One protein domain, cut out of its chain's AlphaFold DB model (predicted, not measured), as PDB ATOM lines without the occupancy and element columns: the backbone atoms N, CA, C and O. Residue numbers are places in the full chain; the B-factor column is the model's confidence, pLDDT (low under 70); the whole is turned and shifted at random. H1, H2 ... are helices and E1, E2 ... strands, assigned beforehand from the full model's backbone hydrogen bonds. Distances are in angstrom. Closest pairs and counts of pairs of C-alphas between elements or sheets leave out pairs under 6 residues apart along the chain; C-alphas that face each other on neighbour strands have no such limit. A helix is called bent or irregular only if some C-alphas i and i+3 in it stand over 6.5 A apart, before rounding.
ATOM      1  N   VAL A 166      28.024  20.001 -32.253       81.75
ATOM      2  CA  VAL A 166      29.287  20.725 -32.191       81.75
ATOM      3  C   VAL A 166      29.763  21.045 -33.607       81.75
ATOM      4  O   VAL A 166      29.804  20.169 -34.469       81.75
ATOM      5  N   ALA A 167      30.126  22.302 -33.840       87.50
ATOM      6  CA  ALA A 167      30.655  22.790 -35.105       87.50
ATOM      7  C   ALA A 167      32.025  23.443 -34.907       87.50
ATOM      8  O   ALA A 167      32.340  23.961 -33.831       87.50
ATOM      9  N   ILE A 168      32.825  23.438 -35.968       90.19
ATOM     10  CA  ILE A 168      34.140  24.060 -36.021       90.19
ATOM     11  C   ILE A 168      34.002  25.366 -36.807       90.19
ATOM     12  O   ILE A 168      33.647  25.383 -37.980       90.19
ATOM     13  N   LEU A 169      34.272  26.482 -36.144       94.12
ATOM     14  CA  LEU A 169      34.305  27.815 -36.728       94.12
ATOM     15  C   LEU A 169      35.759  28.197 -37.014       94.12
ATOM     16  O   LEU A 169      36.575  28.281 -36.097       94.12
ATOM     17  N   THR A 170      36.100  28.460 -38.270       95.62
ATOM     18  CA  THR A 170      37.475  28.786 -38.683       95.62
ATOM     19  C   THR A 170      37.529  30.035 -39.548       95.62
ATOM     20  O   THR A 170      36.513  30.514 -40.045       95.62
ATOM     21  N   LYS A 171      38.737  30.571 -39.750       96.00
ATOM     22  CA  LYS A 171      39.039  31.478 -40.862       96.00
ATOM     23  C   LYS A 171      39.918  30.715 -41.862       96.00
ATOM     24  O   LYS A 171      41.088  30.488 -41.540       96.00
ATOM     25  N   PRO A 172      39.427  30.358 -43.063       94.50
ATOM     26  CA  PRO A 172      40.145  29.462 -43.981       94.50
ATOM     27  C   PRO A 172      41.559  29.931 -44.335       94.50
ATOM     28  O   PRO A 172      42.511  29.156 -44.331       94.50
ATOM     29  N   SER A 173      41.739  31.238 -44.547       95.44
ATOM     30  CA  SER A 173      43.064  31.814 -44.808       95.44
ATOM     31  C   SER A 173      44.021  31.703 -43.617       95.44
ATOM     32  O   SER A 173      45.225  31.565 -43.825       95.44
ATOM     33  N   SER A 174      43.520  31.716 -42.377       95.44
ATOM     34  CA  SER A 174      44.347  31.479 -41.186       95.44
ATOM     35  C   SER A 174      44.791  30.020 -41.089       95.44
ATOM     36  O   SER A 174      45.942  29.776 -40.735       95.44
ATOM     37  N   VAL A 175      43.909  29.073 -41.434       94.69
ATOM     38  CA  VAL A 175      44.218  27.631 -41.478       94.69
ATOM     39  C   VAL A 175      45.284  27.365 -42.538       94.69
ATOM     40  O   VAL A 175      46.338  26.825 -42.217       94.69
ATOM     41  N   LYS A 176      45.073  27.857 -43.766       95.62
ATOM     42  CA  LYS A 176      46.030  27.723 -44.873       95.62
ATOM     43  C   LYS A 176      47.386  28.352 -44.561       95.62
ATOM     44  O   LYS A 176      48.421  27.779 -44.866       95.62
ATOM     45  N   ARG A 177      47.408  29.512 -43.900       95.69
ATOM     46  CA  ARG A 177      48.661  30.149 -43.467       95.69
ATOM     47  C   ARG A 177      49.426  29.313 -42.436       95.69
ATOM     48  O   ARG A 177      50.649  29.376 -42.415       95.69
ATOM     49  N   LEU A 178      48.723  28.594 -41.559       94.94
ATOM     50  CA  LEU A 178      49.342  27.799 -40.498       94.94
ATOM     51  C   LEU A 178      49.810  26.423 -40.992       94.94
ATOM     52  O   LEU A 178      50.896  25.986 -40.618       94.94
ATOM     53  N   LEU A 179      48.988  25.747 -41.796       94.50
ATOM     54  CA  LEU A 179      49.249  24.382 -42.264       94.50
ATOM     55  C   LEU A 179      49.937  24.337 -43.640       94.50
ATOM     56  O   LEU A 179      50.473  23.302 -44.014       94.50
ATOM     57  N   GLY A 180      49.997  25.459 -44.363       95.00
ATOM     58  CA  GLY A 180      50.635  25.543 -45.675       95.00
ATOM     59  C   GLY A 180      49.884  24.730 -46.726       95.00
ATOM     60  O   GLY A 180      48.656  24.783 -46.794       95.00
ATOM     61  N   ASP A 181      50.636  23.983 -47.530       92.94
ATOM     62  CA  ASP A 181      50.089  23.101 -48.567       92.94
ATOM     63  C   ASP A 181      49.424  21.842 -47.983       92.94
ATOM     64  O   ASP A 181      48.625  21.207 -48.664       92.94
ATOM     65  N   ASP A 182      49.675  21.525 -46.705       90.94
ATOM     66  CA  ASP A 182      49.011  20.423 -45.994       90.94
ATOM     67  C   ASP A 182      47.612  20.808 -45.479       90.94
ATOM     68  O   ASP A 182      46.956  20.009 -44.808       90.94
ATOM     69  N   ALA A 183      47.175  22.054 -45.688       91.69
ATOM     70  CA  ALA A 183      45.881  22.515 -45.205       91.69
ATOM     71  C   ALA A 183      44.749  21.769 -45.933       91.69
ATOM     72  O   ALA A 183      44.663  21.869 -47.157       91.69
ATOM     73  N   PRO A 184      43.857  21.067 -45.212       88.69
ATOM     74  CA  PRO A 184      42.729  20.406 -45.846       88.69
ATOM     75  C   PRO A 184      41.693  21.433 -46.319       88.69
ATOM     76  O   PRO A 184      41.577  22.527 -45.757       88.69
ATOM     77  N   ASP A 185      40.906  21.052 -47.327       84.75
ATOM     78  CA  ASP A 185      39.814  21.883 -47.849       84.75
ATOM     79  C   ASP A 185      38.676  22.070 -46.827       84.75
ATOM     80  O   ASP A 185      38.018  23.112 -46.822       84.75
ATOM     81  N   SER A 186      38.479  21.095 -45.931       87.06
ATOM     82  CA  SER A 186      37.574  21.178 -44.778       87.06
ATOM     83  C   SER A 186      38.331  20.863 -43.487       87.06
ATOM     84  O   SER A 186      39.172  19.965 -43.436       87.06
ATOM     85  N   VAL A 187      38.051  21.634 -42.435       87.81
ATOM     86  CA  VAL A 187      38.664  21.447 -41.117       87.81
ATOM     87  C   VAL A 187      37.788  20.524 -40.293       87.81
ATOM     88  O   VAL A 187      36.695  20.901 -39.882       87.81
ATOM     89  N   ASP A 188      38.324  19.352 -39.978       84.44
ATOM     90  CA  ASP A 188      37.689  18.369 -39.111       84.44
ATOM     91  C   ASP A 188      38.369  18.296 -37.731       84.44
ATOM     92  O   ASP A 188      39.346  18.988 -37.420       84.44
ATOM     93  N   MET A 189      37.867  17.410 -36.875       78.88
ATOM     94  CA  MET A 189      38.455  17.185 -35.557       78.88
ATOM     95  C   MET A 189      39.894  16.656 -35.610       78.88
ATOM     96  O   MET A 189      40.673  16.964 -34.709       78.88
ATOM     97  N   ASN A 190      40.279  15.888 -36.636       80.19
ATOM     98  CA  ASN A 190      41.659  15.422 -36.775       80.19
ATOM     99  C   ASN A 190      42.611  16.573 -37.077       80.19
ATOM    100  O   ASN A 190      43.718  16.601 -36.539       80.19
ATOM    101  N   THR A 191      42.153  17.531 -37.878       85.94
ATOM    102  CA  THR A 191      42.872  18.759 -38.202       85.94
ATOM    103  C   THR A 191      43.146  19.563 -36.934       85.94
ATOM    104  O   THR A 191      44.262  20.033 -36.732       85.94
ATOM    105  N   LEU A 192      42.174  19.659 -36.017       84.94
ATOM    106  CA  LEU A 192      42.360  20.346 -34.728       84.94
ATOM    107  C   LEU A 192      43.413  19.689 -33.821       84.94
ATOM    108  O   LEU A 192      43.935  20.348 -32.920       84.94
ATOM    109  N   LEU A 193      43.724  18.408 -34.048       80.81
ATOM    110  CA  LEU A 193      44.755  17.663 -33.324       80.81
ATOM    111  C   LEU A 193      46.151  17.792 -33.958       80.81
ATOM    112  O   LEU A 193      47.105  17.247 -33.399       80.81
ATOM    113  N   ASP A 194      46.302  18.494 -35.090       84.44
ATOM    114  CA  ASP A 194      47.618  18.777 -35.668       84.44
ATOM    115  C   ASP A 194      48.478  19.550 -34.642       84.44
ATOM    116  O   ASP A 194      48.028  20.561 -34.088       84.44
ATOM    117  N   PRO A 195      49.726  19.126 -34.361       83.88
ATOM    118  CA  PRO A 195      50.599  19.812 -33.409       83.88
ATOM    119  C   PRO A 195      50.798  21.308 -33.691       83.88
ATOM    120  O   PRO A 195      51.021  22.074 -32.751       83.88
ATOM    121  N   ARG A 196      50.690  21.749 -34.951       89.44
ATOM    122  CA  ARG A 196      50.763  23.162 -35.361       89.44
ATOM    123  C   ARG A 196      49.553  23.971 -34.884       89.44
ATOM    124  O   ARG A 196      49.686  25.167 -34.636       89.44
ATOM    125  N   MET A 197      48.398  23.329 -34.684       86.00
ATOM    126  CA  MET A 197      47.163  23.937 -34.156       86.00
ATOM    127  C   MET A 197      47.195  24.119 -32.628       86.00
ATOM    128  O   MET A 197      46.319  24.763 -32.042       86.00
ATOM    129  N   LYS A 198      48.224  23.593 -31.951       81.00
ATOM    130  CA  LYS A 198      48.400  23.700 -30.498       81.00
ATOM    131  C   LYS A 198      48.377  25.163 -30.038       81.00
ATOM    132  O   LYS A 198      49.108  26.003 -30.557       81.00
ATOM    133  N   ARG A 199      47.558  25.463 -29.020       81.19
ATOM    134  CA  ARG A 199      47.298  26.834 -28.525       81.19
ATOM    135  C   ARG A 199      46.794  27.808 -29.602       81.19
ATOM    136  O   ARG A 199      47.011  29.012 -29.491       81.19
ATOM    137  N   ARG A 200      46.155  27.308 -30.661       88.19
ATOM    138  CA  ARG A 200      45.472  28.110 -31.692       88.19
ATOM    139  C   ARG A 200      44.003  27.725 -31.848       88.19
ATOM    140  O   ARG A 200      43.311  28.325 -32.664       88.19
ATOM    141  N   VAL A 201      43.523  26.756 -31.071       87.88
ATOM    142  CA  VAL A 201      42.122  26.333 -31.052       87.88
ATOM    143  C   VAL A 201      41.458  26.844 -29.779       87.88
ATOM    144  O   VAL A 201      41.996  26.655 -28.687       87.88
ATOM    145  N   ILE A 202      40.305  27.495 -29.922       86.44
ATOM    146  CA  ILE A 202      39.460  27.917 -28.803       86.44
ATOM    147  C   ILE A 202      38.406  26.845 -28.550       86.44
ATOM    148  O   ILE A 202      37.743  26.362 -29.469       86.44
ATOM    149  N   LEU A 203      38.246  26.496 -27.281       80.69
ATOM    150  CA  LEU A 203      37.323  25.477 -26.811       80.69
ATOM    151  C   LEU A 203      36.260  26.105 -25.876       80.69
ATOM    152  O   LEU A 203      36.647  26.956 -25.072       80.69
ATOM    153  N   PRO A 204      34.959  25.712 -25.891       71.06
ATOM    154  CA  PRO A 204      34.018  26.096 -24.867       71.06
ATOM    155  C   PRO A 204      34.455  25.537 -23.520       71.06
ATOM    156  O   PRO A 204      35.080  24.475 -23.414       71.06
ATOM    157  N   ALA A 205      34.064  26.262 -22.480       65.31
ATOM    158  CA  ALA A 205      34.296  25.935 -21.083       65.31
ATOM    159  C   ALA A 205      33.367  24.802 -20.597       65.31
ATOM    160  O   ALA A 205      32.639  24.962 -19.628       65.31
ATOM    161  N   ALA A 206      33.376  23.668 -21.298       65.88
ATOM    162  CA  ALA A 206      32.674  22.445 -20.917       65.88
ATOM    163  C   ALA A 206      33.609  21.236 -21.122       65.88
ATOM    164  O   ALA A 206      33.536  20.557 -22.149       65.88
ATOM    165  N   PRO A 207      34.552  20.977 -20.199       64.12
ATOM    166  CA  PRO A 207      35.532  19.896 -20.346       64.12
ATOM    167  C   PRO A 207      34.936  18.493 -20.564       64.12
ATOM    168  O   PRO A 207      35.594  17.661 -21.193       64.12
ATOM    169  N   ALA A 208      33.696  18.231 -20.134       64.06
ATOM    170  CA  ALA A 208      32.968  17.001 -20.475       64.06
ATOM    171  C   ALA A 208      32.760  16.823 -21.994       64.06
ATOM    172  O   ALA A 208      33.053  15.752 -22.526       64.06
ATOM    173  N   ILE A 209      32.349  17.888 -22.694       63.28
ATOM    174  CA  ILE A 209      32.181  17.908 -24.159       63.28
ATOM    175  C   ILE A 209      33.513  17.561 -24.834       63.28
ATOM    176  O   ILE A 209      33.568  16.779 -25.781       63.28
ATOM    177  N   TRP A 210      34.616  18.072 -24.290       66.19
ATOM    178  CA  TRP A 210      35.946  17.835 -24.840       66.19
ATOM    179  C   TRP A 210      36.490  16.451 -24.659       66.19
ATOM    180  O   TRP A 210      37.167  15.933 -25.547       66.19
ATOM    181  N   ARG A 211      36.205  15.866 -23.505       66.50
ATOM    182  CA  ARG A 211      36.583  14.493 -23.235       66.50
ATOM    183  C   ARG A 211      35.919  13.563 -24.245       66.50
ATOM    184  O   ARG A 211      36.630  12.743 -24.816       66.50
ATOM    185  N   ASP A 212      34.623  13.741 -24.509       65.88
ATOM    186  CA  ASP A 212      33.900  12.891 -25.463       65.88
ATOM    187  C   ASP A 212      34.385  13.112 -26.904       65.88
ATOM    188  O   ASP A 212      34.688  12.158 -27.618       65.88
ATOM    189  N   ILE A 213      34.576  14.371 -27.314       65.25
ATOM    190  CA  ILE A 213      35.125  14.699 -28.637       65.25
ATOM    191  C   ILE A 213      36.510  14.067 -28.843       65.25
ATOM    192  O   ILE A 213      36.768  13.450 -29.877       65.25
ATOM    193  N   ALA A 214      37.402  14.193 -27.859       65.94
ATOM    194  CA  ALA A 214      38.740  13.622 -27.938       65.94
ATOM    195  C   ALA A 214      38.702  12.085 -27.952       65.94
ATOM    196  O   ALA A 214      39.465  11.465 -28.690       65.94
ATOM    197  N   GLN A 215      37.802  11.460 -27.186       67.62
ATOM    198  CA  GLN A 215      37.624  10.004 -27.182       67.62
ATOM    199  C   GLN A 215      37.157   9.487 -28.542       67.62
ATOM    200  O   GLN A 215      37.742   8.539 -29.064       67.62
ATOM    201  N   ARG A 216      36.163  10.143 -29.152       65.00
ATOM    202  CA  ARG A 216      35.689   9.791 -30.496       65.00
ATOM    203  C   ARG A 216      36.800   9.946 -31.524       65.00
ATOM    204  O   ARG A 216      37.049   9.003 -32.266       65.00
ATOM    205  N   ALA A 217      37.518  11.072 -31.512       63.50
ATOM    206  CA  ALA A 217      38.636  11.315 -32.426       63.50
ATOM    207  C   ALA A 217      39.711  10.228 -32.378       63.50
ATOM    208  O   ALA A 217      40.225   9.815 -33.417       63.50
ATOM    209  N   MET A 218      40.002   9.712 -31.186       63.09
ATOM    210  CA  MET A 218      40.924   8.593 -31.018       63.09
ATOM    211  C   MET A 218      40.327   7.269 -31.516       63.09
ATOM    212  O   MET A 218      41.011   6.536 -32.227       63.09
ATOM    213  N   ALA A 219      39.052   6.988 -31.229       61.78
ATOM    214  CA  ALA A 219      38.374   5.773 -31.690       61.78
ATOM    215  C   ALA A 219      38.292   5.684 -33.227       61.78
ATOM    216  O   ALA A 219      38.532   4.623 -33.799       61.78
ATOM    217  N   GLY A 220      38.034   6.805 -33.911       56.75
ATOM    218  CA  GLY A 220      38.049   6.857 -35.377       56.75
ATOM    219  C   GLY A 220      39.436   6.635 -35.984       56.75
ATOM    220  O   GLY A 220      39.545   6.039 -37.050       56.75
ATOM    221  N   ARG A 221      40.510   7.035 -35.286       55.88
ATOM    222  CA  ARG A 221      41.894   6.722 -35.690       55.88
ATOM    223  C   ARG A 221      42.270   5.260 -35.444       55.88
ATOM    224  O   ARG A 221      43.107   4.731 -36.165       55.88
ATOM    225  N   ALA A 222      41.661   4.619 -34.448       51.31
ATOM    226  CA  ALA A 222      41.880   3.208 -34.129       51.31
ATOM    227  C   ALA A 222      41.132   2.239 -35.072       51.31
ATOM    228  O   ALA A 222      41.392   1.040 -35.037       51.31
ATOM    229  N   GLY A 223      40.237   2.743 -35.933       44.56
ATOM    230  CA  GLY A 223      39.588   1.966 -36.995       44.56
ATOM    231  C   GLY A 223      38.400   1.097 -36.564       44.56
ATOM    232  O   GLY A 223      37.842   0.403 -37.410       44.56
ATOM    233  N   ASP A 224      37.975   1.137 -35.296       45.25
ATOM    234  CA  ASP A 224      36.812   0.373 -34.821       45.25
ATOM    235  C   ASP A 224      35.966   1.172 -33.805       45.25
ATOM    236  O   ASP A 224      36.272   1.190 -32.609       45.25
ATOM    237  N   PRO A 225      34.880   1.835 -34.251       45.16
ATOM    238  CA  PRO A 225      33.987   2.605 -33.385       45.16
ATOM    239  C   PRO A 225      33.059   1.733 -32.516       45.16
ATOM    240  O   PRO A 225      32.317   2.277 -31.699       45.16
ATOM    241  N   SER A 226      33.062   0.402 -32.685       43.22
ATOM    242  CA  SER A 226      32.124  -0.513 -32.014       43.22
ATOM    243  C   SER A 226      32.643  -1.101 -30.696       43.22
ATOM    244  O   SER A 226      31.864  -1.663 -29.922       43.22
ATOM    245  N   LYS A 227      33.938  -0.948 -30.393       43.50
ATOM    246  CA  LYS A 227      34.528  -1.470 -29.156       43.50
ATOM    247  C   LYS A 227      34.311  -0.508 -27.982       43.50
ATOM    248  O   LYS A 227      34.830   0.610 -28.004       43.50
ATOM    249  N   PRO A 228      33.591  -0.914 -26.917       41.16
ATOM    250  CA  PRO A 228      33.481  -0.102 -25.714       41.16
ATOM    251  C   PRO A 228      34.864   0.076 -25.075       41.16
ATOM    252  O   PRO A 228      35.551  -0.893 -24.764       41.16
ATOM    253  N   LEU A 229      35.244   1.335 -24.837       45.72
ATOM    254  CA  LEU A 229      36.555   1.802 -24.359       45.72
ATOM    255  C   LEU A 229      37.008   1.284 -22.969       45.72
ATOM    256  O   LEU A 229      37.943   1.842 -22.390       45.72
ATOM    257  N   ARG A 230      36.399   0.236 -22.395       43.62
ATOM    258  CA  ARG A 230      36.845  -0.327 -21.104       43.62
ATOM    259  C   ARG A 230      38.294  -0.838 -21.147       43.62
ATOM    260  O   ARG A 230      38.933  -0.879 -20.103       43.62
ATOM    261  N   GLU A 231      38.830  -1.103 -22.337       42.69
ATOM    262  CA  GLU A 231      40.219  -1.525 -22.570       42.69
ATOM    263  C   GLU A 231      41.124  -0.417 -23.138       42.69
ATOM    264  O   GLU A 231      42.191  -0.703 -23.676       42.69
ATOM    265  N   THR A 232      40.739   0.860 -23.040       46.19
ATOM    266  CA  THR A 232      41.603   1.920 -23.581       46.19
ATOM    267  C   THR A 232      42.866   2.126 -22.765       46.19
ATOM    268  O   THR A 232      42.867   2.303 -21.537       46.19
ATOM    269  N   THR A 233      43.967   2.059 -23.502       55.22
ATOM    270  CA  THR A 233      45.323   1.931 -22.997       55.22
ATOM    271  C   THR A 233      45.747   3.194 -22.249       55.22
ATOM    272  O   THR A 233      45.310   4.315 -22.517       55.22
ATOM    273  N   ARG A 234      46.663   3.033 -21.291       47.12
ATOM    274  CA  ARG A 234      47.288   4.133 -20.530       47.12
ATOM    275  C   ARG A 234      47.866   5.226 -21.452       47.12
ATOM    276  O   ARG A 234      47.910   6.392 -21.065       47.12
ATOM    277  N   VAL A 235      48.246   4.843 -22.674       43.12
ATOM    278  CA  VAL A 235      48.762   5.701 -23.748       43.12
ATOM    279  C   VAL A 235      47.674   6.610 -24.320       43.12
ATOM    280  O   VAL A 235      47.890   7.812 -24.405       43.12
ATOM    281  N   GLU A 236      46.480   6.100 -24.619       50.69
ATOM    282  CA  GLU A 236      45.368   6.933 -25.104       50.69
ATOM    283  C   GLU A 236      44.900   7.923 -24.040       50.69
ATOM    284  O   GLU A 236      44.629   9.075 -24.358       50.69
ATOM    285  N   ARG A 237      44.903   7.533 -22.757       51.88
ATOM    286  CA  ARG A 237      44.662   8.462 -21.638       51.88
ATOM    287  C   ARG A 237      45.735   9.546 -21.534       51.88
ATOM    288  O   ARG A 237      45.399  10.701 -21.268       51.88
ATOM    289  N   ALA A 238      47.004   9.211 -21.758       45.69
ATOM    290  CA  ALA A 238      48.093  10.184 -21.794       45.69
ATOM    291  C   ALA A 238      47.979  11.120 -23.009       45.69
ATOM    292  O   ALA A 238      48.169  12.326 -22.862       45.69
ATOM    293  N   VAL A 239      47.581  10.604 -24.176       47.53
ATOM    294  CA  VAL A 239      47.298  11.395 -25.384       47.53
ATOM    295  C   VAL A 239      46.091  12.301 -25.166       47.53
ATOM    296  O   VAL A 239      46.179  13.481 -25.477       47.53
ATOM    297  N   LEU A 240      45.012  11.816 -24.543       54.94
ATOM    298  CA  LEU A 240      43.835  12.614 -24.194       54.94
ATOM    299  C   LEU A 240      44.203  13.728 -23.211       54.94
ATOM    300  O   LEU A 240      43.828  14.876 -23.401       54.94
ATOM    301  N   THR A 241      44.990  13.409 -22.182       54.31
ATOM    302  CA  THR A 241      45.462  14.382 -21.184       54.31
ATOM    303  C   THR A 241      46.403  15.409 -21.814       54.31
ATOM    304  O   THR A 241      46.341  16.589 -21.480       54.31
ATOM    305  N   THR A 242      47.227  14.991 -22.777       50.94
ATOM    306  CA  THR A 242      48.141  15.867 -23.522       50.94
ATOM    307  C   THR A 242      47.397  16.729 -24.537       50.94
ATOM    308  O   THR A 242      47.702  17.911 -24.645       50.94
ATOM    309  N   ALA A 243      46.394  16.194 -25.234       51.38
ATOM    310  CA  ALA A 243      45.524  16.929 -26.146       51.38
ATOM    311  C   ALA A 243      44.681  17.949 -25.370       51.38
ATOM    312  O   ALA A 243      44.709  19.134 -25.682       51.38
ATOM    313  N   ILE A 244      44.036  17.532 -24.277       55.25
ATOM    314  CA  ILE A 244      43.296  18.420 -23.371       55.25
ATOM    315  C   ILE A 244      44.234  19.476 -22.768       55.25
ATOM    316  O   ILE A 244      43.887  20.653 -22.734       55.25
ATOM    317  N   GLY A 245      45.445  19.104 -22.345       51.91
ATOM    318  CA  GLY A 245      46.452  20.040 -21.833       51.91
ATOM    319  C   GLY A 245      46.982  21.014 -22.892       51.91
ATOM    320  O   GLY A 245      47.218  22.184 -22.598       51.91
ATOM    321  N   ALA A 246      47.125  20.566 -24.139       46.28
ATOM    322  CA  ALA A 246      47.521  21.383 -25.284       46.28
ATOM    323  C   ALA A 246      46.421  22.367 -25.715       46.28
ATOM    324  O   ALA A 246      46.740  23.455 -26.203       46.28
ATOM    325  N   LEU A 247      45.156  21.999 -25.505       47.62
ATOM    326  CA  LEU A 247      43.985  22.792 -25.866       47.62
ATOM    327  C   LEU A 247      43.508  23.735 -24.740       47.62
ATOM    328  O   LEU A 247      42.959  24.795 -25.025       47.62
ATOM    329  N   ARG A 248      43.783  23.424 -23.464       47.94
ATOM    330  CA  ARG A 248      43.435  24.262 -22.291       47.94
ATOM    331  C   ARG A 248      44.123  25.634 -22.249       47.94
ATOM    332  O   ARG A 248      43.738  26.469 -21.440       47.94
ATOM    333  N   ALA A 249      45.126  25.883 -23.090       45.03
ATOM    334  CA  ALA A 249      45.918  27.111 -23.029       45.03
ATOM    335  C   ALA A 249      45.194  28.373 -23.548       45.03
ATOM    336  O   ALA A 249      45.618  29.467 -23.196       45.03
ATOM    337  N   ASN A 250      44.115  28.234 -24.333       49.12
ATOM    338  CA  ASN A 250      43.353  29.361 -24.894       49.12
ATOM    339  C   ASN A 250      41.846  29.244 -24.603       49.12
ATOM    340  O   ASN A 250      41.015  29.414 -25.501       49.12
ATOM    341  N   SER A 251      41.456  28.942 -23.363       51.38
ATOM    342  CA  SER A 251      40.069  29.205 -22.983       51.38
ATOM    343  C   SER A 251      39.891  30.719 -22.858       51.38
ATOM    344  O   SER A 251      40.403  31.361 -21.941       51.38
ATOM    345  N   LEU A 252      39.146  31.317 -23.791       51.09
ATOM    346  CA  LEU A 252      38.479  32.579 -23.504       51.09
ATOM    347  C   LEU A 252      37.411  32.250 -22.461       51.09
ATOM    348  O   LEU A 252      36.275  31.922 -22.785       51.09
ATOM    349  N   VAL A 253      37.778  32.252 -21.184       46.47
ATOM    350  CA  VAL A 253      36.767  32.282 -20.133       46.47
ATOM    351  C   VAL A 253      36.237  33.702 -20.159       46.47
ATOM    352  O   VAL A 253      36.933  34.620 -19.730       46.47
ATOM    353  N   ALA A 254      35.038  33.904 -20.710       45.50
ATOM    354  CA  ALA A 254      34.351  35.172 -20.531       45.50
ATOM    355  C   ALA A 254      34.285  35.422 -19.017       45.50
ATOM    356  O   ALA A 254      33.683  34.605 -18.310       45.50
ATOM    357  N   PRO A 255      34.913  36.483 -18.475       42.19
ATOM    358  CA  PRO A 255      34.684  36.819 -17.085       42.19
ATOM    359  C   PRO A 255      33.188  37.091 -16.964       42.19
ATOM    360  O   PRO A 255      32.664  37.990 -17.628       42.19
ATOM    361  N   TYR A 256      32.489  36.272 -16.172       43.81
ATOM    362  CA  TYR A 256      31.079  36.505 -15.897       43.81
ATOM    363  C   TYR A 256      30.926  37.955 -15.430       43.81
ATOM    364  O   TYR A 256      31.699  38.393 -14.566       43.81
ATOM    365  N   PRO A 257      29.979  38.723 -15.995       46.59
ATOM    366  CA  PRO A 257      29.751  40.074 -15.525       46.59
ATOM    367  C   PRO A 257      29.408  39.970 -14.041       46.59
ATOM    368  O   PRO A 257      28.495  39.237 -13.655       46.59
ATOM    369  N   LYS A 258      30.176  40.662 -13.193       47.56
ATOM    370  CA  LYS A 258      29.787  40.852 -11.797       47.56
ATOM    371  C   LYS A 258      28.522  41.700 -11.834       47.56
ATOM    372  O   LYS A 258      28.605  42.906 -12.017       47.56
ATOM    373  N   VAL A 259      27.363  41.052 -11.764       47.72
ATOM    374  CA  VAL A 259      26.084  41.753 -11.662       47.72
ATOM    375  C   VAL A 259      26.009  42.292 -10.244       47.72
ATOM    376  O   VAL A 259      25.968  41.509  -9.286       47.72
ATOM    377  N   ASP A 260      26.047  43.614 -10.100       51.81
ATOM    378  CA  ASP A 260      25.909  44.231  -8.792       51.81
ATOM    379  C   ASP A 260      24.497  43.971  -8.264       51.81
ATOM    380  O   ASP A 260      23.513  43.959  -9.006       51.81
ATOM    381  N   LYS A 261      24.366  43.753  -6.948       51.50
ATOM    382  CA  LYS A 261      23.059  43.470  -6.316       51.50
ATOM    383  C   LYS A 261      22.018  44.570  -6.587       51.50
ATOM    384  O   LYS A 261      20.825  44.304  -6.461       51.50
ATOM    385  N   ALA A 262      22.472  45.775  -6.931       52.62
ATOM    386  CA  ALA A 262      21.645  46.938  -7.224       52.62
ATOM    387  C   ALA A 262      20.993  46.909  -8.620       52.62
ATOM    388  O   ALA A 262      19.968  47.557  -8.809       52.62
ATOM    389  N   ASP A 263      21.512  46.128  -9.573       50.22
ATOM    390  CA  ASP A 263      21.082  46.199 -10.980       50.22
ATOM    391  C   ASP A 263      19.720  45.531 -11.258       50.22
ATOM    392  O   ASP A 263      19.142  45.659 -12.343       50.22
ATOM    393  N   GLY A 264      19.148  44.845 -10.265       54.78
ATOM    394  CA  GLY A 264      17.844  44.194 -10.375       54.78
ATOM    395  C   GLY A 264      17.765  43.134 -11.489       54.78
ATOM    396  O   GLY A 264      18.723  42.823 -12.196       54.78
ATOM    397  N   LYS A 265      16.575  42.542 -11.656       54.44
ATOM    398  CA  LYS A 265      16.333  41.441 -12.610       54.44
ATOM    399  C   LYS A 265      16.563  41.858 -14.076       54.44
ATOM    400  O   LYS A 265      17.082  41.068 -14.853       54.44
ATOM    401  N   LYS A 266      16.238  43.108 -14.439       55.66
ATOM    402  CA  LYS A 266      16.459  43.649 -15.795       55.66
ATOM    403  C   LYS A 266      17.935  43.927 -16.093       55.66
ATOM    404  O   LYS A 266      18.371  43.690 -17.216       55.66
ATOM    405  N   GLY A 267      18.710  44.382 -15.106       61.56
ATOM    406  CA  GLY A 267      20.139  44.626 -15.292       61.56
ATOM    407  C   GLY A 267      20.936  43.336 -15.480       61.56
ATOM    408  O   GLY A 267      21.844  43.309 -16.305       61.56
ATOM    409  N   ALA A 268      20.541  42.241 -14.819       59.72
ATOM    410  CA  ALA A 268      21.176  40.932 -14.988       59.72
ATOM    411  C   ALA A 268      21.077  40.398 -16.430       59.72
ATOM    412  O   ALA A 268      22.082  39.957 -16.987       59.72
ATOM    413  N   ASP A 269      19.903  40.488 -17.061       60.84
ATOM    414  CA  ASP A 269      19.698  40.007 -18.435       60.84
ATOM    415  C   ASP A 269      20.444  40.861 -19.458       60.84
ATOM    416  O   ASP A 269      21.055  40.341 -20.394       60.84
ATOM    417  N   THR A 270      20.405  42.187 -19.295       68.62
ATOM    418  CA  THR A 270      21.167  43.102 -20.149       68.62
ATOM    419  C   THR A 270      22.666  42.868 -19.987       68.62
ATOM    420  O   THR A 270      23.374  42.803 -20.990       68.62
ATOM    421  N   ALA A 271      23.146  42.661 -18.759       66.12
ATOM    422  CA  ALA A 271      24.544  42.354 -18.481       66.12
ATOM    423  C   ALA A 271      24.966  41.002 -19.074       66.12
ATOM    424  O   ALA A 271      26.019  40.922 -19.701       66.12
ATOM    425  N   ALA A 272      24.143  39.956 -18.948       64.56
ATOM    426  CA  ALA A 272      24.415  38.647 -19.537       64.56
ATOM    427  C   ALA A 272      24.470  38.717 -21.072       64.56
ATOM    428  O   ALA A 272      25.419  38.220 -21.679       64.56
ATOM    429  N   ARG A 273      23.508  39.408 -21.704       70.25
ATOM    430  CA  ARG A 273      23.507  39.650 -23.156       70.25
ATOM    431  C   ARG A 273      24.730  40.451 -23.601       70.25
ATOM    432  O   ARG A 273      25.352  40.100 -24.600       70.25
ATOM    433  N   ALA A 274      25.095  41.501 -22.866       70.12
ATOM    434  CA  ALA A 274      26.268  42.318 -23.165       70.12
ATOM    435  C   ALA A 274      27.575  41.529 -23.002       70.12
ATOM    436  O   ALA A 274      28.464  41.643 -23.844       70.12
ATOM    437  N   ALA A 275      27.683  40.695 -21.967       69.69
ATOM    438  CA  ALA A 275      28.839  39.836 -21.750       69.69
ATOM    439  C   ALA A 275      28.978  38.776 -22.846       69.69
ATOM    440  O   ALA A 275      30.079  38.594 -23.360       69.69
ATOM    441  N   MET A 276      27.875  38.143 -23.260       71.75
ATOM    442  CA  MET A 276      27.888  37.195 -24.377       71.75
ATOM    443  C   MET A 276      28.268  37.890 -25.688       71.75
ATOM    444  O   MET A 276      29.160  37.438 -26.391       71.75
ATOM    445  N   ALA A 277      27.677  39.055 -25.977       76.12
ATOM    446  CA  ALA A 277      28.022  39.833 -27.165       76.12
ATOM    447  C   ALA A 277      29.493  40.281 -27.169       76.12
ATOM    448  O   ALA A 277      30.115  40.333 -28.232       76.12
ATOM    449  N   LYS A 278      30.050  40.605 -25.993       77.12
ATOM    450  CA  LYS A 278      31.474  40.898 -25.831       77.12
ATOM    451  C   LYS A 278      32.302  39.654 -26.129       77.12
ATOM    452  O   LYS A 278      33.165  39.742 -26.992       77.12
ATOM    453  N   TYR A 279      32.011  38.527 -25.479       81.31
ATOM    454  CA  TYR A 279      32.687  37.247 -25.698       81.31
ATOM    455  C   TYR A 279      32.705  36.855 -27.180       81.31
ATOM    456  O   TYR A 279      33.775  36.631 -27.739       81.31
ATOM    457  N   ASP A 280      31.546  36.890 -27.837       85.06
ATOM    458  CA  ASP A 280      31.382  36.622 -29.267       85.06
ATOM    459  C   ASP A 280      32.261  37.530 -30.134       85.06
ATOM    460  O   ASP A 280      32.875  37.087 -31.107       85.06
ATOM    461  N   ALA A 281      32.339  38.818 -29.786       84.75
ATOM    462  CA  ALA A 281      33.194  39.769 -30.482       84.75
ATOM    463  C   ALA A 281      34.686  39.494 -30.242       84.75
ATOM    464  O   ALA A 281      35.479  39.658 -31.168       84.75
ATOM    465  N   GLU A 282      35.098  39.074 -29.042       87.50
ATOM    466  CA  GLU A 282      36.500  38.720 -28.761       87.50
ATOM    467  C   GLU A 282      36.904  37.433 -29.475       87.50
ATOM    468  O   GLU A 282      37.972  37.380 -30.085       87.50
ATOM    469  N   LEU A 283      36.020  36.437 -29.466       88.81
ATOM    470  CA  LEU A 283      36.172  35.177 -30.176       88.81
ATOM    471  C   LEU A 283      36.344  35.415 -31.681       88.81
ATOM    472  O   LEU A 283      37.332  34.980 -32.276       88.81
ATOM    473  N   ALA A 284      35.429  36.174 -32.288       90.56
ATOM    474  CA  ALA A 284      35.507  36.525 -33.700       90.56
ATOM    475  C   ALA A 284      36.775  37.329 -34.018       90.56
ATOM    476  O   ALA A 284      37.466  37.029 -34.988       90.56
ATOM    477  N   ARG A 285      37.137  38.311 -33.182       91.62
ATOM    478  CA  ARG A 285      38.376  39.090 -33.335       91.62
ATOM    479  C   ARG A 285      39.615  38.195 -33.295       91.62
ATOM    480  O   ARG A 285      40.507  38.371 -34.123       91.62
ATOM    481  N   SER A 286      39.665  37.236 -32.370       91.00
ATOM    482  CA  SER A 286      40.768  36.278 -32.239       91.00
ATOM    483  C   SER A 286      40.905  35.402 -33.488       91.00
ATOM    484  O   SER A 286      42.019  35.174 -33.952       91.00
ATOM    485  N   LEU A 287      39.790  34.950 -34.071       93.31
ATOM    486  CA  LEU A 287      39.789  34.171 -35.317       93.31
ATOM    487  C   LEU A 287      40.179  35.020 -36.538       93.31
ATOM    488  O   LEU A 287      40.942  34.586 -37.406       93.31
ATOM    489  N   LEU A 288      39.675  36.254 -36.611       93.19
ATOM    490  CA  LEU A 288      39.893  37.154 -37.744       93.19
ATOM    491  C   LEU A 288      41.317  37.715 -37.800       93.19
ATOM    492  O   LEU A 288      41.861  37.856 -38.897       93.19
ATOM    493  N   SER A 289      41.927  38.011 -36.652       93.00
ATOM    494  CA  SER A 289      43.346  38.391 -36.544       93.00
ATOM    495  C   SER A 289      44.285  37.199 -36.778       93.00
ATOM    496  O   SER A 289      45.403  37.361 -37.274       93.00
ATOM    497  N   GLY A 290      43.801  35.984 -36.503       91.12
ATOM    498  CA  GLY A 290      44.577  34.753 -36.569       91.12
ATOM    499  C   GLY A 290      45.355  34.448 -35.287       91.12
ATOM    500  O   GLY A 290      46.235  33.589 -35.321       91.12
ATOM    501  N   ASP A 291      45.035  35.120 -34.175       90.12
ATOM    502  CA  ASP A 291      45.496  34.739 -32.834       90.12
ATOM    503  C   ASP A 291      45.027  33.316 -32.490       90.12
ATOM    504  O   ASP A 291      45.797  32.496 -31.976       90.12
ATOM    505  N   ALA A 292      43.780  33.023 -32.873       92.38
ATOM    506  CA  ALA A 292      43.214  31.688 -32.978       92.38
ATOM    507  C   ALA A 292      42.935  31.357 -34.452       92.38
ATOM    508  O   ALA A 292      42.660  32.234 -35.269       92.38
ATOM    509  N   VAL A 293      43.010  30.076 -34.792       92.94
ATOM    510  CA  VAL A 293      42.803  29.555 -36.151       92.94
ATOM    511  C   VAL A 293      41.474  28.810 -36.263       92.94
ATOM    512  O   VAL A 293      40.829  28.858 -37.311       92.94
ATOM    513  N   ALA A 294      41.037  28.190 -35.169       93.06
ATOM    514  CA  ALA A 294      39.752  27.519 -35.070       93.06
ATOM    515  C   ALA A 294      39.115  27.771 -33.701       93.06
ATOM    516  O   ALA A 294      39.800  27.983 -32.701       93.06
ATOM    517  N   ALA A 295      37.793  27.724 -33.656       91.38
ATOM    518  CA  ALA A 295      37.009  27.657 -32.442       91.38
ATOM    519  C   ALA A 295      35.996  26.537 -32.595       91.38
ATOM    520  O   ALA A 295      35.460  26.325 -33.676       91.38
ATOM    521  N   VAL A 296      35.706  25.839 -31.513       87.06
ATOM    522  CA  VAL A 296      34.666  24.821 -31.517       87.06
ATOM    523  C   VAL A 296      33.533  25.292 -30.637       87.06
ATOM    524  O   VAL A 296      33.761  25.791 -29.541       87.06
ATOM    525  N   LEU A 297      32.317  25.221 -31.149       85.94
ATOM    526  CA  LEU A 297      31.149  25.851 -30.548       85.94
ATOM    527  C   LEU A 297      29.933  24.966 -30.788       85.94
ATOM    528  O   LEU A 297      29.975  24.036 -31.593       85.94
ATOM    529  N   ASP A 298      28.814  25.284 -30.144       82.75
ATOM    530  CA  ASP A 298      27.544  24.785 -30.648       82.75
ATOM    531  C   ASP A 298      27.268  25.387 -32.041       82.75
ATOM    532  O   ASP A 298      27.603  26.542 -32.333       82.75
ATOM    533  N   ALA A 299      26.638  24.602 -32.909       85.06
ATOM    534  CA  ALA A 299      26.392  24.975 -34.295       85.06
ATOM    535  C   ALA A 299      25.564  26.257 -34.430       85.06
ATOM    536  O   ALA A 299      25.761  27.024 -35.372       85.06
ATOM    537  N   SER A 300      24.655  26.523 -33.486       83.56
ATOM    538  CA  SER A 300      23.826  27.727 -33.535       83.56
ATOM    539  C   SER A 300      24.658  28.995 -33.330       83.56
ATOM    540  O   SER A 300      24.517  29.946 -34.104       83.56
ATOM    541  N   THR A 301      25.588  28.974 -32.375       86.12
ATOM    542  CA  THR A 301      26.536  30.065 -32.129       86.12
ATOM    543  C   THR A 301      27.527  30.203 -33.280       86.12
ATOM    544  O   THR A 301      27.715  31.310 -33.789       86.12
ATOM    545  N   ALA A 302      28.103  29.099 -33.767       89.75
ATOM    546  CA  ALA A 302      29.033  29.125 -34.900       89.75
ATOM    547  C   ALA A 302      28.404  29.782 -36.144       89.75
ATOM    548  O   ALA A 302      29.001  30.661 -36.767       89.75
ATOM    549  N   VAL A 303      27.162  29.418 -36.470       88.00
ATOM    550  CA  VAL A 303      26.435  29.963 -37.625       88.00
ATOM    551  C   VAL A 303      26.030  31.417 -37.423       88.00
ATOM    552  O   VAL A 303      26.097  32.212 -38.363       88.00
ATOM    553  N   ALA A 304      25.633  31.803 -36.210       86.88
ATOM    554  CA  ALA A 304      25.363  33.203 -35.902       86.88
ATOM    555  C   ALA A 304      26.618  34.071 -36.105       86.88
ATOM    556  O   ALA A 304      26.537  35.148 -36.705       86.88
ATOM    557  N   LEU A 305      27.784  33.582 -35.672       91.06
ATOM    558  CA  LEU A 305      29.061  34.274 -35.830       91.06
ATOM    559  C   LEU A 305      29.510  34.352 -37.290       91.06
ATOM    560  O   LEU A 305      29.884  35.436 -37.733       91.06
ATOM    561  N   SER A 306      29.422  33.267 -38.064       93.94
ATOM    562  CA  SER A 306      29.845  33.284 -39.474       93.94
ATOM    563  C   SER A 306      29.023  34.234 -40.340       93.94
ATOM    564  O   SER A 306      29.544  34.877 -41.247       93.94
ATOM    565  N   ARG A 307      27.740  34.403 -40.013       91.25
ATOM    566  CA  ARG A 307      26.864  35.387 -40.662       91.25
ATOM    567  C   ARG A 307      27.214  36.821 -40.305       91.25
ATOM    568  O   ARG A 307      27.074  37.710 -41.140       91.25
ATOM    569  N   ARG A 308      27.605  37.050 -39.052       93.38
ATOM    570  CA  ARG A 308      27.937  38.383 -38.544       93.38
ATOM    571  C   ARG A 308      29.325  38.841 -38.990       93.38
ATOM    572  O   ARG A 308      29.525  40.040 -39.167       93.38
ATOM    573  N   TYR A 309      30.258  37.911 -39.166       94.81
ATOM    574  CA  TYR A 309      31.658  38.187 -39.466       94.81
ATOM    575  C   TYR A 309      32.077  37.490 -40.770       94.81
ATOM    576  O   TYR A 309      32.524  36.339 -40.737       94.81
ATOM    577  N   PRO A 310      31.954  38.181 -41.922       92.12
ATOM    578  CA  PRO A 310      32.365  37.643 -43.213       92.12
ATOM    579  C   PRO A 310      33.828  37.188 -43.191       92.12
ATOM    580  O   PRO A 310      34.706  37.899 -42.703       92.12
ATOM    581  N   GLY A 311      34.085  35.996 -43.725       91.75
ATOM    582  CA  GLY A 311      35.410  35.371 -43.720       91.75
ATOM    583  C   GLY A 311      35.611  34.323 -42.626       91.75
ATOM    584  O   GLY A 311      36.645  33.654 -42.636       91.75
ATOM    585  N   LEU A 312      34.640  34.148 -41.724       95.44
ATOM    586  CA  LEU A 312      34.540  32.941 -40.912       95.44
ATOM    587  C   LEU A 312      33.706  31.876 -41.639       95.44
ATOM    588  O   LEU A 312      32.697  32.192 -42.269       95.44
ATOM    589  N   GLN A 313      34.118  30.621 -41.516       94.88
ATOM    590  CA  GLN A 313      33.476  29.453 -42.109       94.88
ATOM    591  C   GLN A 313      33.105  28.460 -41.009       94.88
ATOM    592  O   GLN A 313      33.843  28.303 -40.037       94.88
ATOM    593  N   VAL A 314      31.931  27.846 -41.148       92.69
ATOM    594  CA  VAL A 314      31.435  26.817 -40.230       92.69
ATOM    595  C   VAL A 314      31.537  25.487 -40.940       92.69
ATOM    596  O   VAL A 314      30.909  25.317 -41.980       92.69
ATOM    597  N   GLU A 315      32.272  24.572 -40.334       89.25
ATOM    598  CA  GLU A 315      32.341  23.173 -40.722       89.25
ATOM    599  C   GLU A 315      31.636  22.342 -39.646       89.25
ATOM    600  O   GLU A 315      31.775  22.636 -38.447       89.25
ATOM    601  N   PRO A 316      30.863  21.310 -40.008       80.94
ATOM    602  CA  PRO A 316      30.433  20.337 -39.019       80.94
ATOM    603  C   PRO A 316      31.661  19.620 -38.462       80.94
ATOM    604  O   PRO A 316      32.627  19.349 -39.166       80.94
ATOM    605  N   ALA A 317      31.619  19.230 -37.191       70.62
ATOM    606  CA  ALA A 317      32.711  18.458 -36.604       70.62
ATOM    607  C   ALA A 317      32.814  17.014 -37.158       70.62
ATOM    608  O   ALA A 317      33.608  16.225 -36.643       70.62
ATOM    609  N   SER A 318      32.005  16.631 -38.157       60.88
ATOM    610  CA  SER A 318      31.835  15.240 -38.571       60.88
ATOM    611  C   SER A 318      31.909  14.996 -40.073       60.88
ATOM    612  O   SER A 318      30.929  15.200 -40.782       60.88
ATOM    613  N   GLU A 319      32.993  14.352 -40.489       54.25
ATOM    614  CA  GLU A 319      32.943  13.392 -41.599       54.25
ATOM    615  C   GLU A 319      33.463  12.000 -41.185       54.25
ATOM    616  O   GLU A 319      32.949  10.995 -41.662       54.25
ATOM    617  N   SER A 320      34.376  11.895 -40.207       54.16
ATOM    618  CA  SER A 320      34.972  10.609 -39.788       54.16
ATOM    619  C   SER A 320      34.557  10.094 -38.396       54.16
ATOM    620  O   SER A 320      34.772   8.924 -38.094       54.16
ATOM    621  N   LEU A 321      33.954  10.931 -37.540       52.28
ATOM    622  CA  LEU A 321      33.766  10.633 -36.102       52.28
ATOM    623  C   LEU A 321      32.316  10.655 -35.604       52.28
ATOM    624  O   LEU A 321      32.049  10.326 -34.446       52.28
ATOM    625  N   GLY A 322      31.382  11.064 -36.467       58.91
ATOM    626  CA  GLY A 322      30.020  11.414 -36.075       58.91
ATOM    627  C   GLY A 322      29.975  12.721 -35.275       58.91
ATOM    628  O   GLY A 322      30.824  12.993 -34.427       58.91
ATOM    629  N   SER A 323      28.990  13.574 -35.554       62.75
ATOM    630  CA  SER A 323      28.885  14.844 -34.839       62.75
ATOM    631  C   SER A 323      28.423  14.585 -33.411       62.75
ATOM    632  O   SER A 323      27.480  13.820 -33.196       62.75
ATOM    633  N   LEU A 324      29.050  15.246 -32.432       69.25
ATOM    634  CA  LEU A 324      28.515  15.265 -31.074       69.25
ATOM    635  C   LEU A 324      27.165  15.981 -31.128       69.25
ATOM    636  O   LEU A 324      27.108  17.179 -31.410       69.25
ATOM    637  N   LEU A 325      26.091  15.222 -30.933       74.31
ATOM    638  CA  LEU A 325      24.744  15.753 -30.811       74.31
ATOM    639  C   LEU A 325      24.550  16.158 -29.355       74.31
ATOM    640  O   LEU A 325      24.592  15.292 -28.487       74.31
TER     641      LEU A 325
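AT A GLANCE: This is residues 166 to 325 of the 429 residues of an uncharacterized protein of Pycnococcus provasolii (UniProt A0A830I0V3). A small three-stranded sheet with H6 along one face has the last turns of the long helix H5 packed on it, while the rest of H5 reaches away as an arm to one end of the domain. At the other end H3 and H4 cross steeply, and H1 and H2 pack on the sheet with few contacts. The link of residues 251 to 263 leads out to the first residue of H5, which folds back to the sheet. The printed part has 160 residues, mostly helix, with six named helices and three named strands in the order E1 H1 H2 H3 H4 H5 E2 H6 E3; the sheet, E2 E1 E3, is antiparallel. The whole is compact, with a radius of gyration of the C-alphas of 17.3 A and spans of 55 by 38 by 25 A.

HOW THE PARTS SIT: Begin with E1, residues 166 to 170, the inner strand. Beside it find its antiparallel neighbours E2, residues 294 to 298, where N 169 and O 295 are 2.7 A apart, and E3, residues 313 to 316, where N 168 and O 315 are 2.8 A apart, both within hydrogen-bond range. H1, residues 172 to 182, only grazes the sheet with residues 172 to 175, and H2, residues 189 to 192, only grazes it too. Look next at residues 201 to 202, which pair in parallel with residues 294 to 295 of E2. H3, residues 207 to 222, touches H4, residues 234 to 250, at a steep tilt of 49 degrees, opposite ways; their closest C-alphas, of Ala 214 and Leu 240, are 6.4 A apart. Neither is on the sheet. H5, residues 264 to 289, is on the sheet with its residues 283 to 288; the closest C-alphas of H5 and E2 are those of Leu 287 and Ala 294, 6.7 A apart. H6, residues 299 to 308, runs along the strands at a height over the sheet of 8.6 A, at 8 degrees to E1 on the local plane. E2, H6 and E3 form a split strand-helix-strand unit, two strands running the same way with E1 between them, and its crossover is right-handed. Every O i to N i+4 pair is within hydrogen-bond range in H3 and H6, against 5 of 7 in H1, 11 of 13 in H4 and 21 of 22 in H5; H2 is too short for such a pair.

IN THESE COORDINATES: Find C-alpha 166 at (29.287, 20.725, -32.191), where E1 begins. H3 is 22.6 A long and H4 25.9 A. H5 runs 37.0 A from C-alpha 264 at (17.844, 44.194, -10.375), and E3 ends at C-alpha 316 at (30.433, 20.337, -39.019). H1 is irregular, with C-alphas 178 and 181 9.4 A apart; H4 is only just so, with C-alphas 247 and 250 6.7 A apart.

THE WHOLE: The two C-alphas farthest apart, of Gly 223 and Ala 262, are 56.8 A apart. The printed part has no cut, and its long links are H2 to H3, H3 to H4 and H4 to H5. Mean pLDDT of the printed part is 71.8; residues 205 to 272, residue 275 and residues 318 to 324 are under 70.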